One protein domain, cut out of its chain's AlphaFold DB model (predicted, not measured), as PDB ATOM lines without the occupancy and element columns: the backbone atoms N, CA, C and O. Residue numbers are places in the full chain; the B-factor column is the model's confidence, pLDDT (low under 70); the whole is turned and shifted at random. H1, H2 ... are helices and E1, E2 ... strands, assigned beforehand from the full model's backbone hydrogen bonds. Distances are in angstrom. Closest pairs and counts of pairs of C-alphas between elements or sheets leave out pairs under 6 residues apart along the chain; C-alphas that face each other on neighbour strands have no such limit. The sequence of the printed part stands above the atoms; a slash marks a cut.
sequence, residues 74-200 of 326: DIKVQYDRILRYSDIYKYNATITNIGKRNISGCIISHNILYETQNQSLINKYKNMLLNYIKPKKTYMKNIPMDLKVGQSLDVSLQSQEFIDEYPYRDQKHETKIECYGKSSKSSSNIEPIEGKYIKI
ATOM      1  N   ASP A  74      57.836 -94.609  40.934       93.94
ATOM      2  CA  ASP A  74      58.870 -95.248  41.741       93.94
ATOM      3  C   ASP A  74      59.711 -94.168  42.409       93.94
ATOM      4  O   ASP A  74      60.148 -93.213  41.758       93.94
ATOM      5  N   ILE A  75      59.885 -94.295  43.719       91.44
ATOM      6  CA  ILE A  75      60.549 -93.296  44.549       91.44
ATOM      7  C   ILE A  75      61.775 -93.951  45.163       91.44
ATOM      8  O   ILE A  75      61.667 -94.825  46.023       91.44
ATOM      9  N   LYS A  76      62.953 -93.477  44.766       93.25
ATOM     10  CA  LYS A  76      64.221 -93.863  45.389       93.25
ATOM     11  C   LYS A  76      64.638 -92.773  46.358       93.25
ATOM     12  O   LYS A  76      65.150 -91.730  45.951       93.25
ATOM     13  N   VAL A  77      64.374 -93.008  47.639       91.06
ATOM     14  CA  VAL A  77      64.734 -92.085  48.717       91.06
ATOM     15  C   VAL A  77      66.224 -92.222  49.005       91.06
ATOM     16  O   VAL A  77      66.691 -93.289  49.393       91.06
ATOM     17  N   GLN A  78      66.971 -91.141  48.804       90.25
ATOM     18  CA  GLN A  78      68.398 -91.076  49.128       90.25
ATOM     19  C   GLN A  78      68.613 -90.532  50.542       90.25
ATOM     20  O   GLN A  78      69.528 -90.949  51.249       90.25
ATOM     21  N   TYR A  79      67.770 -89.584  50.959       87.44
ATOM     22  CA  TYR A  79      67.887 -88.922  52.250       87.44
ATOM     23  C   TYR A  79      66.509 -88.556  52.790       87.44
ATOM     24  O   TYR A  79      65.759 -87.848  52.128       87.44
ATOM     25  N   ASP A  80      66.194 -88.998  54.000       89.31
ATOM     26  CA  ASP A  80      64.959 -88.648  54.703       89.31
ATOM     27  C   ASP A  80      65.278 -88.513  56.192       89.31
ATOM     28  O   ASP A  80      65.149 -89.460  56.966       89.31
ATOM     29  N   ARG A  81      65.859 -87.368  56.570       87.94
ATOM     30  CA  ARG A  81      66.182 -87.078  57.971       87.94
ATOM     31  C   ARG A  81      66.389 -85.590  58.214       87.94
ATOM     32  O   ARG A  81      66.719 -84.811  57.322       87.94
ATOM     33  N   ILE A  82      66.259 -85.217  59.477       87.00
ATOM     34  CA  ILE A  82      66.569 -83.877  59.971       87.00
ATOM     35  C   ILE A  82      68.091 -83.735  60.069       87.00
ATOM     36  O   ILE A  82      68.798 -84.694  60.399       87.00
ATOM     37  N   LEU A  83      68.616 -82.554  59.757       87.25
ATOM     38  CA  LEU A  83      70.042 -82.273  59.899       87.25
ATOM     39  C   LEU A  83      70.449 -82.230  61.385       87.25
ATOM     40  O   LEU A  83      69.708 -81.774  62.254       87.25
ATOM     41  N   ARG A  84      71.652 -82.728  61.702       87.06
ATOM     42  CA  ARG A  84      72.138 -82.787  63.096       87.06
ATOM     43  C   ARG A  84      72.394 -81.403  63.694       87.06
ATOM     44  O   ARG A  84      72.152 -81.209  64.875       87.06
ATOM     45  N   TYR A  85      72.858 -80.464  62.873       88.06
ATOM     46  CA  TYR A  85      73.319 -79.143  63.312       88.06
ATOM     47  C   TYR A  85      72.349 -77.999  62.979       88.06
ATOM     48  O   TYR A  85      72.643 -76.849  63.279       88.06
ATOM     49  N   SER A  86      71.202 -78.288  62.358       86.62
ATOM     50  CA  SER A  86      70.177 -77.289  62.032       86.62
ATOM     51  C   SER A  86      68.779 -77.881  62.159       86.62
ATOM     52  O   SER A  86      68.611 -79.097  62.057       86.62
ATOM     53  N   ASP A  87      67.767 -77.055  62.430       86.56
ATOM     54  CA  ASP A  87      66.353 -77.463  62.536       86.56
ATOM     55  C   ASP A  87      65.699 -77.685  61.165       86.56
ATOM     56  O   ASP A  87      64.485 -77.573  61.020       86.56
ATOM     57  N   ILE A  88      66.501 -78.027  60.156       87.00
ATOM     58  CA  ILE A  88      66.056 -78.164  58.776       87.00
ATOM     59  C   ILE A  88      65.779 -79.636  58.486       87.00
ATOM     60  O   ILE A  88      66.642 -80.511  58.647       87.00
ATOM     61  N   TYR A  89      64.563 -79.909  58.023       87.25
ATOM     62  CA  TYR A  89      64.204 -81.211  57.476       87.25
ATOM     63  C   TYR A  89      64.548 -81.262  55.984       87.25
ATOM     64  O   TYR A  89      64.032 -80.471  55.188       87.25
ATOM     65  N   LYS A  90      65.421 -82.208  55.615       87.50
ATOM     66  CA  LYS A  90      65.882 -82.414  54.241       87.50
ATOM     67  C   LYS A  90      65.362 -83.745  53.712       87.50
ATOM     68  O   LYS A  90      65.507 -84.779  54.364       87.50
ATOM     69  N   TYR A  91      64.803 -83.711  52.507       88.44
ATOM     70  CA  TYR A  91      64.222 -84.882  51.859       88.44
ATOM     71  C   TYR A  91      64.730 -85.015  50.424       88.44
ATOM     72  O   TYR A  91      64.256 -84.317  49.540       88.44
ATOM     73  N   ASN A  92      65.680 -85.905  50.157       89.75
ATOM     74  CA  ASN A  92      66.203 -86.136  48.812       89.75
ATOM     75  C   ASN A  92      65.644 -87.440  48.253       89.75
ATOM     76  O   ASN A  92      65.865 -88.513  48.821       89.75
ATOM     77  N   ALA A  93      64.966 -87.352  47.114       90.94
ATOM     78  CA  ALA A  93      64.430 -88.512  46.425       90.94
ATOM     79  C   ALA A  93      64.522 -88.348  44.909       90.94
ATOM     80  O   ALA A  93      64.350 -87.254  44.371       90.94
ATOM     81  N   THR A  94      64.742 -89.462  44.222       92.12
ATOM     82  CA  THR A  94      64.600 -89.559  42.772       92.12
ATOM     83  C   THR A  94      63.229 -90.140  42.461       92.12
ATOM     84  O   THR A  94      62.915 -91.251  42.891       92.12
ATOM     85  N   ILE A  95      62.413 -89.392  41.723       92.31
ATOM     86  CA  ILE A  95      61.077 -89.812  41.298       92.31
ATOM     87  C   ILE A  95      61.170 -90.287  39.855       92.31
ATOM     88  O   ILE A  95      61.652 -89.560  38.989       92.31
ATOM     89  N   THR A  96      60.676 -91.491  39.589       93.94
ATOM     90  CA  THR A  96      60.603 -92.072  38.248       93.94
ATOM     91  C   THR A  96      59.151 -92.303  37.865       93.94
ATOM     92  O   THR A  96      58.400 -92.937  38.606       93.94
ATOM     93  N   ASN A  97      58.749 -91.820  36.691       94.44
ATOM     94  CA  ASN A  97      57.412 -92.065  36.169       94.44
ATOM     95  C   ASN A  97      57.342 -93.452  35.507       94.44
ATOM     96  O   ASN A  97      57.821 -93.632  34.386       94.44
ATOM     97  N   ILE A  98      56.728 -94.421  36.191       94.69
ATOM     98  CA  ILE A  98      56.461 -95.778  35.666       94.69
ATOM     99  C   ILE A  98      55.016 -95.895  35.142       94.69
ATOM    100  O   ILE A  98      54.641 -96.878  34.501       94.69
ATOM    101  N   GLY A  99      54.194 -94.879  35.389       89.06
ATOM    102  CA  GLY A  99      52.809 -94.814  34.967       89.06
ATOM    103  C   GLY A  99      52.637 -94.760  33.451       89.06
ATOM    104  O   GLY A  99      53.576 -94.656  32.664       89.06
ATOM    105  N   LYS A 100      51.378 -94.822  33.016       89.44
ATOM    106  CA  LYS A 100      51.021 -94.721  31.592       89.44
ATOM    107  C   LYS A 100      50.860 -93.282  31.101       89.44
ATOM    108  O   LYS A 100      50.599 -93.082  29.915       89.44
ATOM    109  N   ARG A 101      50.947 -92.287  31.988       87.75
ATOM    110  CA  ARG A 101      50.713 -90.876  31.658       87.75
ATOM    111  C   ARG A 101      51.824 -89.974  32.159       87.75
ATOM    112  O   ARG A 101      52.507 -90.291  33.124       87.75
ATOM    113  N   ASN A 102      51.965 -88.828  31.501       90.38
ATOM    114  CA  ASN A 102      52.879 -87.780  31.932       90.38
ATOM    115  C   ASN A 102      52.365 -87.135  33.227       90.38
ATOM    116  O   ASN A 102      51.154 -86.995  33.430       90.38
ATOM    117  N   ILE A 103      53.299 -86.753  34.087       90.38
ATOM    118  CA  ILE A 103      53.050 -86.109  35.374       90.38
ATOM    119  C   ILE A 103      53.423 -84.636  35.225       90.38
ATOM    120  O   ILE A 103      54.526 -84.343  34.783       90.38
ATOM    121  N   SER A 104      52.524 -83.732  35.614       88.06
ATOM    122  CA  SER A 104      52.742 -82.276  35.523       88.06
ATOM    123  C   SER A 104      53.025 -81.616  36.881       88.06
ATOM    124  O   SER A 104      53.191 -80.399  36.977       88.06
ATOM    125  N   GLY A 105      53.022 -82.392  37.960       87.56
ATOM    126  CA  GLY A 105      53.332 -81.897  39.290       87.56
ATOM    127  C   GLY A 105      53.184 -82.978  40.343       87.56
ATOM    128  O   GLY A 105      52.473 -83.966  40.147       87.56
ATOM    129  N   CYS A 106      53.845 -82.772  41.475       88.44
ATOM    130  CA  CYS A 106      53.684 -83.609  42.653       88.44
ATOM    131  C   CYS A 106      53.514 -82.748  43.903       88.44
ATOM    132  O   CYS A 106      54.031 -81.637  44.001       88.44
ATOM    133  N   ILE A 107      52.779 -83.271  44.871       88.44
ATOM    134  CA  ILE A 107      52.681 -82.749  46.226       88.44
ATOM    135  C   ILE A 107      53.529 -83.648  47.107       88.44
ATOM    136  O   ILE A 107      53.256 -84.842  47.228       88.44
ATOM    137  N   ILE A 108      54.530 -83.070  47.761       89.62
ATOM    138  CA  ILE A 108      55.183 -83.727  48.888       89.62
ATOM    139  C   ILE A 108      54.426 -83.315  50.143       89.62
ATOM    140  O   ILE A 108      54.226 -82.128  50.406       89.62
ATOM    141  N   SER A 109      53.999 -84.308  50.908       90.25
ATOM    142  CA  SER A 109      53.297 -84.146  52.172       90.25
ATOM    143  C   SER A 109      54.109 -84.795  53.285       90.25
ATOM    144  O   SER A 109      54.335 -85.999  53.279       90.25
ATOM    145  N   HIS A 110      54.559 -83.984  54.232       91.38
ATOM    146  CA  HIS A 110      55.275 -84.436  55.414       91.38
ATOM    147  C   HIS A 110      54.328 -84.389  56.610       91.38
ATOM    148  O   HIS A 110      53.902 -83.314  57.046       91.38
ATOM    149  N   ASN A 111      53.951 -85.566  57.098       92.44
ATOM    150  CA  ASN A 111      52.959 -85.756  58.144       92.44
ATOM    151  C   ASN A 111      53.646 -86.114  59.457       92.44
ATOM    152  O   ASN A 111      54.329 -87.129  59.554       92.44
ATOM    153  N   ILE A 112      53.404 -85.319  60.492       91.69
ATOM    154  CA  ILE A 112      53.853 -85.619  61.850       91.69
ATOM    155  C   ILE A 112      52.777 -86.449  62.536       91.69
ATOM    156  O   ILE A 112      51.613 -86.040  62.624       91.69
ATOM    157  N   LEU A 113      53.170 -87.617  63.024       91.94
ATOM    158  CA  LEU A 113      52.277 -88.607  63.604       91.94
ATOM    159  C   LEU A 113      52.216 -88.460  65.128       91.94
ATOM    160  O   LEU A 113      53.176 -88.068  65.793       91.94
ATOM    161  N   TYR A 114      51.070 -88.809  65.701       87.56
ATOM    162  CA  TYR A 114      50.919 -89.006  67.135       87.56
ATOM    163  C   TYR A 114      51.728 -90.223  67.589       87.56
ATOM    164  O   TYR A 114      51.744 -91.263  66.918       87.56
ATOM    165  N   GLU A 115      52.362 -90.106  68.755       85.00
ATOM    166  CA  GLU A 115      53.125 -91.194  69.353       85.00
ATOM    167  C   GLU A 115      52.206 -92.369  69.713       85.00
ATOM    168  O   GLU A 115      51.128 -92.207  70.290       85.00
ATOM    169  N   THR A 116      52.635 -93.573  69.340       82.88
ATOM    170  CA  THR A 116      51.863 -94.812  69.525       82.88
ATOM    171  C   THR A 116      52.609 -95.867  70.339       82.88
ATOM    172  O   THR A 116      52.000 -96.867  70.714       82.88
ATOM    173  N   GLN A 117      53.905 -95.670  70.611       73.19
ATOM    174  CA  GLN A 117      54.773 -96.723  71.147       73.19
ATOM    175  C   GLN A 117      54.817 -96.786  72.683       73.19
ATOM    176  O   GLN A 117      55.110 -97.851  73.206       73.19
ATOM    177  N   ASN A 118      54.389 -95.743  73.404       73.88
ATOM    178  CA  ASN A 118      54.487 -95.682  74.874       73.88
ATOM    179  C   ASN A 118      53.162 -95.341  75.582       73.88
ATOM    180  O   ASN A 118      53.151 -94.732  76.649       73.88
ATOM    181  N   GLN A 119      52.019 -95.684  74.980       78.19
ATOM    182  CA  GLN A 119      50.703 -95.296  75.503       78.19
ATOM    183  C   GLN A 119      49.822 -96.498  75.852       78.19
ATOM    184  O   GLN A 119      49.936 -97.567  75.255       78.19
ATOM    185  N   SER A 120      48.896 -96.285  76.796       84.62
ATOM    186  CA  SER A 120      47.831 -97.242  77.132       84.62
ATOM    187  C   SER A 120      47.096 -97.721  75.872       84.62
ATOM    188  O   SER A 120      46.905 -96.947  74.932       84.62
ATOM    189  N   LEU A 121      46.654 -98.986  75.859       84.38
ATOM    190  CA  LEU A 121      46.028 -99.647  74.703       84.38
ATOM    191  C   LEU A 121      44.919 -98.802  74.058       84.38
ATOM    192  O   LEU A 121      44.880 -98.665  72.837       84.38
ATOM    193  N   ILE A 122      44.066 -98.168  74.865       83.75
ATOM    194  CA  ILE A 122      42.960 -97.321  74.386       83.75
ATOM    195  C   ILE A 122      43.491 -96.093  73.630       83.75
ATOM    196  O   ILE A 122      43.006 -95.754  72.548       83.75
ATOM    197  N   ASN A 123      44.535 -95.454  74.160       85.06
ATOM    198  CA  ASN A 123      45.157 -94.289  73.535       85.06
ATOM    199  C   ASN A 123      45.949 -94.673  72.280       85.06
ATOM    200  O   ASN A 123      45.958 -93.915  71.314       85.06
ATOM    201  N   LYS A 124      46.533 -95.876  72.241       87.31
ATOM    202  CA  LYS A 124      47.204 -96.407  71.048       87.31
ATOM    203  C   LYS A 124      46.240 -96.540  69.867       87.31
ATOM    204  O   LYS A 124      46.542 -96.033  68.789       87.31
ATOM    205  N   TYR A 125      45.071 -97.157  70.067       86.81
ATOM    206  CA  TYR A 125      44.060 -97.281  69.006       86.81
ATOM    207  C   TYR A 125      43.497 -95.925  68.583       86.81
ATOM    208  O   TYR A 125      43.376 -95.655  67.388       86.81
ATOM    209  N   LYS A 126      43.223 -95.038  69.549       88.19
ATOM    210  CA  LYS A 126      42.793 -93.667  69.262       88.19
ATOM    211  C   LYS A 126      43.821 -92.935  68.398       88.19
ATOM    212  O   LYS A 126      43.456 -92.392  67.361       88.19
ATOM    213  N   ASN A 127      45.097 -92.961  68.775       88.12
ATOM    214  CA  ASN A 127      46.156 -92.274  68.035       88.12
ATOM    215  C   ASN A 127      46.402 -92.899  66.662       88.12
ATOM    216  O   ASN A 127      46.668 -92.171  65.714       88.12
ATOM    217  N   MET A 128      46.264 -94.219  66.524       86.81
ATOM    218  CA  MET A 128      46.339 -94.891  65.226       86.81
ATOM    219  C   MET A 128      45.222 -94.419  64.284       86.81
ATOM    220  O   MET A 128      45.493 -94.075  63.135       86.81
ATOM    221  N   LEU A 129      43.983 -94.329  64.779       88.44
ATOM    222  CA  LEU A 129      42.855 -93.820  63.997       88.44
ATOM    223  C   LEU A 129      43.014 -92.327  63.671       88.44
ATOM    224  O   LEU A 129      42.744 -91.903  62.549       88.44
ATOM    225  N   LEU A 130      43.489 -91.531  64.634       88.50
ATOM    226  CA  LEU A 130      43.778 -90.115  64.417       88.50
ATOM    227  C   LEU A 130      44.866 -89.936  63.357       88.50
ATOM    228  O   LEU A 130      44.669 -89.134  62.457       88.50
ATOM    229  N   ASN A 131      45.948 -90.713  63.397       88.44
ATOM    230  CA  ASN A 131      47.010 -90.663  62.389       88.44
ATOM    231  C   ASN A 131      46.485 -90.925  60.971       88.44
ATOM    232  O   ASN A 131      46.937 -90.277  60.033       88.44
ATOM    233  N   TYR A 132      45.500 -91.816  60.821       85.94
ATOM    234  CA  TYR A 132      44.886 -92.106  59.526       85.94
ATOM    235  C   TYR A 132      43.977 -90.973  59.017       85.94
ATOM    236  O   TYR A 132      43.979 -90.655  57.830       85.94
ATOM    237  N   ILE A 133      43.183 -90.354  59.899       86.81
ATOM    238  CA  ILE A 133      42.189 -89.338  59.505       86.81
ATOM    239  C   ILE A 133      42.805 -87.936  59.440       86.81
ATOM    240  O   ILE A 133      42.512 -87.150  58.535       86.81
ATOM    241  N   LYS A 134      43.598 -87.587  60.452       87.38
ATOM    242  CA  LYS A 134      44.177 -86.262  60.650       87.38
ATOM    243  C   LYS A 134      45.484 -86.372  61.449       87.38
ATOM    244  O   LYS A 134      45.433 -86.375  62.683       87.38
ATOM    245  N   PRO A 135      46.647 -86.406  60.777       89.94
ATOM    246  CA  PRO A 135      47.932 -86.333  61.463       89.94
ATOM    247  C   PRO A 135      48.044 -85.029  62.266       89.94
ATOM    248  O   PRO A 135      47.306 -84.062  62.042       89.94
ATOM    249  N   LYS A 136      48.984 -84.996  63.214       88.75
ATOM    250  CA  LYS A 136      49.159 -83.884  64.157       88.75
ATOM    251  C   LYS A 136      49.433 -82.568  63.433       88.75
ATOM    252  O   LYS A 136      48.855 -81.537  63.777       88.75
ATOM    253  N   LYS A 137      50.302 -82.614  62.426       89.19
ATOM    254  CA  LYS A 137      50.595 -81.494  61.533       89.19
ATOM    255  C   LYS A 137      51.048 -82.035  60.184       89.19
ATOM    256  O   LYS A 137      51.757 -83.035  60.131       89.19
ATOM    257  N   THR A 138      50.635 -81.363  59.118       89.31
ATOM    258  CA  THR A 138      51.011 -81.707  57.747       89.31
ATOM    259  C   THR A 138      51.633 -80.489  57.098       89.31
ATOM    260  O   THR A 138      51.020 -79.422  57.074       89.31
ATOM    261  N   TYR A 139      52.825 -80.666  56.548       89.06
ATOM    262  CA  TYR A 139      53.479 -79.691  55.690       89.06
ATOM    263  C   TYR A 139      53.346 -80.165  54.249       89.06
ATOM    264  O   TYR A 139      53.661 -81.313  53.949       89.06
ATOM    265  N   MET A 140      52.833 -79.308  53.368       87.31
ATOM    266  CA  MET A 140      52.623 -79.638  51.959       87.31
ATOM    267  C   MET A 140      53.432 -78.678  51.098       87.31
ATOM    268  O   MET A 140      53.297 -77.465  51.251       87.31
ATOM    269  N   LYS A 141      54.228 -79.213  50.172       85.44
ATOM    270  CA  LYS A 141      54.948 -78.429  49.164       85.44
ATOM    271  C   LYS A 141      54.568 -78.944  47.784       85.44
ATOM    272  O   LYS A 141      54.654 -80.143  47.519       85.44
ATOM    273  N   ASN A 142      54.132 -78.031  46.924       84.81
ATOM    274  CA  ASN A 142      53.876 -78.327  45.520       84.81
ATOM    275  C   ASN A 142      55.186 -78.224  44.744       84.81
ATOM    276  O   ASN A 142      55.889 -77.221  44.852       84.81
ATOM    277  N   ILE A 143      55.474 -79.242  43.947       85.62
ATOM    278  CA  ILE A 143      56.640 -79.322  43.078       85.62
ATOM    279  C   ILE A 143      56.125 -79.379  41.640       85.62
ATOM    280  O   ILE A 143      55.637 -80.431  41.213       85.62
ATOM    281  N   PRO A 144      56.160 -78.253  40.902       84.25
ATOM    282  CA  PRO A 144      55.826 -78.258  39.486       84.25
ATOM    283  C   PRO A 144      56.937 -78.980  38.714       84.25
ATOM    284  O   PRO A 144      58.102 -78.606  38.798       84.25
ATOM    285  N   MET A 145      56.588 -80.023  37.967       84.94
ATOM    286  CA  MET A 145      57.534 -80.801  37.157       84.94
ATOM    287  C   MET A 145      56.824 -81.325  35.914       84.94
ATOM    288  O   MET A 145      55.639 -81.603  35.996       84.94
ATOM    289  N   ASP A 146      57.518 -81.513  34.796       88.12
ATOM    290  CA  ASP A 146      56.950 -82.193  33.621       88.12
ATOM    291  C   ASP A 146      57.697 -83.510  33.385       88.12
ATOM    292  O   ASP A 146      58.726 -83.566  32.712       88.12
ATOM    293  N   LEU A 147      57.209 -84.576  34.021       89.06
ATOM    294  CA  LEU A 147      57.831 -85.894  33.993       89.06
ATOM    295  C   LEU A 147      57.109 -86.795  32.991       89.06
ATOM    296  O   LEU A 147      56.017 -87.315  33.254       89.06
ATOM    297  N   LYS A 148      57.732 -87.023  31.831       91.69
ATOM    298  CA  LYS A 148      57.191 -87.949  30.828       91.69
ATOM    299  C   LYS A 148      57.339 -89.395  31.291       91.69
ATOM    300  O   LYS A 148      58.176 -89.717  32.132       91.69
ATOM    301  N   VAL A 149      56.534 -90.281  30.713       91.81
ATOM    302  CA  VAL A 149      56.601 -91.723  30.994       91.81
ATOM    303  C   VAL A 149      58.022 -92.259  30.762       91.81
ATOM    304  O   VAL A 149      58.591 -92.072  29.687       91.81
ATOM    305  N   GLY A 150      58.584 -92.943  31.761       91.38
ATOM    306  CA  GLY A 150      59.938 -93.507  31.738       91.38
ATOM    307  C   GLY A 150      61.064 -92.517  32.056       91.38
ATOM    308  O   GLY A 150      62.235 -92.890  31.991       91.38
ATOM    309  N   GLN A 151      60.741 -91.263  32.382       91.19
ATOM    310  CA  GLN A 151      61.729 -90.293  32.846       91.19
ATOM    311  C   GLN A 151      61.858 -90.316  34.363       91.19
ATOM    312  O   GLN A 151      60.903 -90.598  35.092       91.19
ATOM    313  N   SER A 152      63.059 -89.978  34.817       90.44
ATOM    314  CA  SER A 152      63.385 -89.809  36.225       90.44
ATOM    315  C   SER A 152      63.909 -88.401  36.488       90.44
ATOM    316  O   SER A 152      64.620 -87.825  35.659       90.44
ATOM    317  N   LEU A 153      63.504 -87.843  37.627       89.25
ATOM    318  CA  LEU A 153      63.870 -86.515  38.098       89.25
ATOM    319  C   LEU A 153      64.398 -86.622  39.524       89.25
ATOM    320  O   LEU A 153      63.755 -87.204  40.401       89.25
ATOM    321  N   ASP A 154      65.570 -86.039  39.746       87.75
ATOM    322  CA  ASP A 154      66.130 -85.880  41.080       87.75
ATOM    323  C   ASP A 154      65.568 -84.615  41.735       87.75
ATOM    324  O   ASP A 154      65.776 -83.500  41.257       87.75
ATOM    325  N   VAL A 155      64.831 -84.795  42.831       82.00
ATOM    326  CA  VAL A 155      64.140 -83.712  43.544       82.00
ATOM    327  C   VAL A 155      65.052 -83.033  44.574       82.00
ATOM    328  O   VAL A 155      64.690 -81.998  45.131       82.00
ATOM    329  N   SER A 156      66.272 -83.544  44.772       75.94
ATOM    330  CA  SER A 156      67.242 -83.078  45.774       75.94
ATOM    331  C   SER A 156      67.557 -81.577  45.740       75.94
ATOM    332  O   SER A 156      67.975 -81.020  46.753       75.94
ATOM    333  N   LEU A 157      67.395 -80.918  44.588       61.44
ATOM    334  CA  LEU A 157      67.687 -79.490  44.417       61.44
ATOM    335  C   LEU A 157      66.585 -78.578  44.973       61.44
ATOM    336  O   LEU A 157      66.876 -77.468  45.400       61.44
ATOM    337  N   GLN A 158      65.328 -79.031  45.015       60.91
ATOM    338  CA  GLN A 158      64.199 -78.196  45.454       60.91
ATOM    339  C   GLN A 158      63.699 -78.537  46.866       60.91
ATOM    340  O   GLN A 158      62.938 -77.786  47.490       60.91
ATOM    341  N   SER A 159      64.128 -79.683  47.381       58.75
ATOM    342  CA  SER A 159      63.796 -80.198  48.705       58.75
ATOM    343  C   SER A 159      64.909 -80.005  49.741       58.75
ATOM    344  O   SER A 159      64.795 -80.526  50.853       58.75
ATOM    345  N   GLN A 160      65.968 -79.260  49.395       58.28
ATOM    346  CA  GLN A 160      67.070 -78.949  50.311       58.28
ATOM    347  C   GLN A 160      66.586 -78.263  51.592       58.28
ATOM    348  O   GLN A 160      67.085 -78.585  52.666       58.28
ATOM    349  N   GLU A 161      65.552 -77.433  51.471       60.72
ATOM    350  CA  GLU A 161      64.844 -76.792  52.576       60.72
ATOM    351  C   GLU A 161      63.342 -77.059  52.398       60.72
ATOM    352  O   GLU A 161      62.626 -76.421  51.612       60.72
ATOM    353  N   PHE A 162      62.865 -78.138  53.028       66.75
ATOM    354  CA  PHE A 162      61.436 -78.446  53.043       66.75
ATOM    355  C   PHE A 162      60.727 -77.653  54.145       66.75
ATOM    356  O   PHE A 162      59.630 -77.139  53.925       66.75
ATOM    357  N   ILE A 163      61.360 -77.574  55.320       76.75
ATOM    358  CA  ILE A 163      60.903 -76.848  56.508       76.75
ATOM    359  C   ILE A 163      62.147 -76.270  57.193       76.75
ATOM    360  O   ILE A 163      62.992 -77.047  57.637       76.75
ATOM    361  N   ASP A 164      62.233 -74.942  57.278       77.69
ATOM    362  CA  ASP A 164      63.399 -74.227  57.832       77.69
ATOM    363  C   ASP A 164      63.467 -74.322  59.361       77.69
ATOM    364  O   ASP A 164      64.543 -74.409  59.947       77.69
ATOM    365  N   GLU A 165      62.298 -74.352  60.005       83.12
ATOM    366  CA  GLU A 165      62.147 -74.479  61.453       83.12
ATOM    367  C   GLU A 165      61.266 -75.695  61.765       83.12
ATOM    368  O   GLU A 165      60.031 -75.647  61.697       83.12
ATOM    369  N   TYR A 166      61.908 -76.832  62.045       85.25
ATOM    370  CA  TYR A 166      61.252 -78.107  62.321       85.25
ATOM    371  C   TYR A 166      61.248 -78.437  63.830       85.25
ATOM    372  O   TYR A 166      62.131 -79.144  64.320       85.25
ATOM    373  N   PRO A 167      60.221 -78.016  64.598       86.44
ATOM    374  CA  PRO A 167      60.190 -78.184  66.057       86.44
ATOM    375  C   PRO A 167      59.811 -79.606  66.514       86.44
ATOM    376  O   PRO A 167      59.522 -79.832  67.687       86.44
ATOM    377  N   TYR A 168      59.745 -80.581  65.602       87.56
ATOM    378  CA  TYR A 168      59.208 -81.922  65.860       87.56
ATOM    379  C   TYR A 168      60.274 -83.020  65.751       87.56
ATOM    380  O   TYR A 168      59.969 -84.123  65.295       87.56
ATOM    381  N   ARG A 169      61.519 -82.723  66.153       84.62
ATOM    382  CA  ARG A 169      62.690 -83.595  65.938       84.62
ATOM    383  C   ARG A 169      62.508 -85.036  66.400       84.62
ATOM    384  O   ARG A 169      62.800 -85.956  65.642       84.62
ATOM    385  N   ASP A 170      61.954 -85.217  67.591       86.56
ATOM    386  CA  ASP A 170      61.824 -86.536  68.219       86.56
ATOM    387  C   ASP A 170      60.486 -87.223  67.910       86.56
ATOM    388  O   ASP A 170      60.145 -88.252  68.492       86.56
ATOM    389  N   GLN A 171      59.681 -86.647  67.014       88.69
ATOM    390  CA  GLN A 171      58.367 -87.186  66.678       88.69
ATOM    391  C   GLN A 171      58.431 -88.019  65.404       88.69
ATOM    392  O   GLN A 171      59.061 -87.660  64.405       88.69
ATOM    393  N   LYS A 172      57.713 -89.145  65.434       90.50
ATOM    394  CA  LYS A 172      57.555 -90.003  64.265       90.50
ATOM    395  C   LYS A 172      56.873 -89.213  63.149       90.50
ATOM    396  O   LYS A 172      55.823 -88.610  63.362       90.50
ATOM    397  N   HIS A 173      57.453 -89.263  61.962       90.75
ATOM    398  CA  HIS A 173      56.933 -88.608  60.772       90.75
ATOM    399  C   HIS A 173      56.839 -89.595  59.611       90.75
ATOM    400  O   HIS A 173      57.449 -90.664  59.629       90.75
ATOM    401  N   GLU A 174      56.031 -89.236  58.623       91.75
ATOM    402  CA  GLU A 174      55.863 -89.965  57.375       91.75
ATOM    403  C   GLU A 174      55.803 -88.964  56.225       91.75
ATOM    404  O   GLU A 174      54.980 -88.042  56.231       91.75
ATOM    405  N   THR A 175      56.661 -89.162  55.228       90.31
ATOM    406  CA  THR A 175      56.678 -88.347  54.015       90.31
ATOM    407  C   THR A 175      56.052 -89.124  52.873       90.31
ATOM    408  O   THR A 175      56.486 -90.222  52.533       90.31
ATOM    409  N   LYS A 176      55.025 -88.536  52.262       90.88
ATOM    410  CA  LYS A 176      54.303 -89.106  51.131       90.88
ATOM    411  C   LYS A 176      54.357 -88.158  49.944       90.88
ATOM    412  O   LYS A 176      54.086 -86.964  50.089       90.88
ATOM    413  N   ILE A 177      54.655 -88.702  48.770       89.44
ATOM    414  CA  ILE A 177      54.620 -87.977  47.501       89.44
ATOM    415  C   ILE A 177      53.384 -88.425  46.722       89.44
ATOM    416  O   ILE A 177      53.183 -89.618  46.508       89.44
ATOM    417  N   GLU A 178      52.558 -87.472  46.304       89.25
ATOM    418  CA  GLU A 178      51.384 -87.710  45.464       89.25
ATOM    419  C   GLU A 178      51.529 -86.915  44.165       89.25
ATOM    420  O   GLU A 178      51.651 -85.692  44.193       89.25
ATOM    421  N   CYS A 179      51.537 -87.595  43.021       88.50
ATOM    422  CA  CYS A 179      51.752 -86.976  41.713       88.50
ATOM    423  C   CYS A 179      50.463 -86.911  40.891       88.50
ATOM    424  O   CYS A 179      49.577 -87.752  41.030       88.50
ATOM    425  N   TYR A 180      50.357 -85.905  40.024       86.50
ATOM    426  CA  TYR A 180      49.157 -85.649  39.233       86.50
ATOM    427  C   TYR A 180      49.480 -85.132  37.826       86.50
ATOM    428  O   TYR A 180      50.504 -84.498  37.567       86.50
ATOM    429  N   GLY A 181      48.573 -85.397  36.886       80.81
ATOM    430  CA  GLY A 181      48.778 -85.100  35.465       80.81
ATOM    431  C   GLY A 181      48.562 -83.645  35.053       80.81
ATOM    432  O   GLY A 181      48.949 -83.277  33.951       80.81
ATOM    433  N   LYS A 182      47.954 -82.801  35.893       73.38
ATOM    434  CA  LYS A 182      47.588 -81.420  35.539       73.38
ATOM    435  C   LYS A 182      48.242 -80.410  36.470       73.38
ATOM    436  O   LYS A 182      47.906 -80.388  37.645       73.38
ATOM    437  N   SER A 183      49.104 -79.543  35.941       62.69
ATOM    438  CA  SER A 183      49.717 -78.466  36.730       62.69
ATOM    439  C   SER A 183      48.630 -77.647  37.436       62.69
ATOM    440  O   SER A 183      47.657 -77.203  36.811       62.69
ATOM    441  N   SER A 184      48.740 -77.511  38.761       56.44
ATOM    442  CA  SER A 184      47.774 -76.729  39.525       56.44
ATOM    443  C   SER A 184      47.836 -75.279  39.034       56.44
ATOM    444  O   SER A 184      48.919 -74.724  38.855       56.44
ATOM    445  N   LYS A 185      46.687 -74.622  38.829       51.88
ATOM    446  CA  LYS A 185      46.655 -73.199  38.428       51.88
ATOM    447  C   LYS A 185      47.373 -72.281  39.430       51.88
ATOM    448  O   LYS A 185      47.741 -71.174  39.070       51.88
ATOM    449  N   SER A 186      47.604 -72.744  40.663       47.56
ATOM    450  CA  SER A 186      48.404 -72.025  41.659       47.56
ATOM    451  C   SER A 186      49.899 -71.969  41.314       47.56
ATOM    452  O   SER A 186      50.618 -71.177  41.914       47.56
ATOM    453  N   SER A 187      50.362 -72.784  40.361       47.50
ATOM    454  CA  SER A 187      51.748 -72.850  39.889       47.50
ATOM    455  C   SER A 187      51.927 -72.343  38.455       47.50
ATOM    456  O   SER A 187      53.016 -72.473  37.917       47.50
ATOM    457  N   SER A 188      50.912 -71.745  37.814       47.09
ATOM    458  CA  SER A 188      51.008 -71.332  36.399       47.09
ATOM    459  C   SER A 188      52.003 -70.197  36.121       47.09
ATOM    460  O   SER A 188      52.259 -69.908  34.960       47.09
ATOM    461  N   ASN A 189      52.550 -69.568  37.165       48.09
ATOM    462  CA  ASN A 189      53.606 -68.554  37.066       48.09
ATOM    463  C   ASN A 189      54.987 -69.086  37.490       48.09
ATOM    464  O   ASN A 189      55.927 -68.306  37.589       48.09
ATOM    465  N   ILE A 190      55.103 -70.380  37.804       55.53
ATOM    466  CA  ILE A 190      56.361 -71.002  38.217       55.53
ATOM    467  C   ILE A 190      56.849 -71.822  37.028       55.53
ATOM    468  O   ILE A 190      56.179 -72.773  36.620       55.53
ATOM    469  N   GLU A 191      57.980 -71.421  36.451       56.28
ATOM    470  CA  GLU A 191      58.606 -72.158  35.356       56.28
ATOM    471  C   GLU A 191      58.851 -73.616  35.785       56.28
ATOM    472  O   GLU A 191      59.260 -73.865  36.928       56.28
ATOM    473  N   PRO A 192      58.532 -74.601  34.921       59.75
ATOM    474  CA  PRO A 192      58.796 -76.000  35.218       59.75
ATOM    475  C   PRO A 192      60.293 -76.173  35.469       59.75
ATOM    476  O   PRO A 192      61.122 -75.633  34.744       59.75
ATOM    477  N   ILE A 193      60.632 -76.913  36.519       59.41
ATOM    478  CA  ILE A 193      62.010 -76.995  37.001       59.41
ATOM    479  C   ILE A 193      62.904 -77.604  35.917       59.41
ATOM    480  O   ILE A 193      62.635 -78.694  35.397       59.41
ATOM    481  N   GLU A 194      64.015 -76.932  35.628       53.19
ATOM    482  CA  GLU A 194      65.110 -77.487  34.841       53.19
ATOM    483  C   GLU A 194      65.896 -78.484  35.706       53.19
ATOM    484  O   GLU A 194      66.882 -78.159  36.361       53.19
ATOM    485  N   GLY A 195      65.405 -79.719  35.786       59.56
ATOM    486  CA  GLY A 195      66.131 -80.830  36.399       59.56
ATOM    487  C   GLY A 195      66.948 -81.620  35.378       59.56
ATOM    488  O   GLY A 195      66.681 -81.588  34.177       59.56
ATOM    489  N   LYS A 196      67.928 -82.403  35.846       63.44
ATOM    490  CA  LYS A 196      68.608 -83.396  35.000       63.44
ATOM    491  C   LYS A 196      67.642 -84.552  34.724       63.44
ATOM    492  O   LYS A 196      67.553 -85.492  35.507       63.44
ATOM    493  N   TYR A 197      66.903 -84.468  33.621       70.19
ATOM    494  CA  TYR A 197      66.008 -85.533  33.173       70.19
ATOM    495  C   TYR A 197      66.830 -86.724  32.681       70.19
ATOM    496  O   TYR A 197      67.419 -86.682  31.599       70.19
ATOM    497  N   ILE A 198      66.861 -87.801  33.461       73.69
ATOM    498  CA  ILE A 198      67.503 -89.047  33.046       73.69
ATOM    499  C   ILE A 198      66.435 -89.889  32.348       73.69
ATOM    500  O   ILE A 198      65.424 -90.273  32.948       73.69
ATOM    501  N   LYS A 199      66.630 -90.141  31.051       72.19
ATOM    502  CA  LYS A 199      65.837 -91.130  30.319       72.19
ATOM    503  C   LYS A 199      66.355 -92.510  30.696       72.19
ATOM    504  O   LYS A 199      67.545 -92.774  30.560       72.19
ATOM    505  N   ILE A 200      65.468 -93.369  31.181       68.25
ATOM    506  CA  ILE A 200      65.790 -94.779  31.371       68.25
ATOM    507  C   ILE A 200      65.493 -95.459  30.040       68.25
ATOM    508  O   ILE A 200      64.329 -95.663  29.683       68.25
TER     509      ILE A 200
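Overview. This is residues 74 to 200 of the 326 residues of the protein "DUF2393 domain-containing protein" of Helicobacter muridarum (UniProt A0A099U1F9). Two small three-stranded sheets, E1 E2 E5 and E4 E3 E6, lie partly face to face as a sandwich with crossed strands, and helix H1 sticks out beyond one end of E4 E3 E6. The 127 printed residues hold one named helix and six named strands in the order E1 E2 E3 H1 E4 E5 E6, a mixed class. Both sheets are antiparallel. The whole is only just compact, close to loose, with a radius of gyration of the C-alphas of 16.6 A and spans of 50 by 35 by 29 A.

Along the chain. E1, residues 74 to 82, begins at C-alpha 74 (58.870, -95.248, 41.741), bends by 57 degrees at residue 78 and is 22.8 A long. E2, residues 89 to 97, is 24.9 A; E3, residues 103 to 112, is 26.5 A. H1, residues 121 to 133, is 18.8 A. E4, residues 137 to 147, is 28.8 A and bends by 57 degrees at residue 144. E5 is residues 151 to 154, 10.3 A. E6, residues 173 to 180, is 23.1 A and ends at C-alpha 180 (49.157, -85.649, 39.233).

Arrangement. The hairpin E1 and E2 has N 76 and O 94 at 2.9 A; E2 and E5 have N 95 and O 153 at 2.9 A. E4 and E3 have N 108 and O 141 at 2.9 A, and E3 and E6 have N 107 and O 178 at 2.8 A. The sheets' strands stand at 36 degrees. The closest C-alphas of E2 and E4, Asn 97 and Leu 147, are 6.6 A apart. H1, with every O i to N i+4 pair within hydrogen-bond range, is on neither sheet.

Size, cuts and confidence. The C-alphas of Ser 120 and Lys 199, the two farthest apart, are 50.5 A apart. The printed part has no cut. The link E5 to E6 is long, and residues 198 to 199 pair antiparallel with residues 151 to 152 of E5. The pLDDT is under 70 at residues 157 to 162, 183 to 196 and 200.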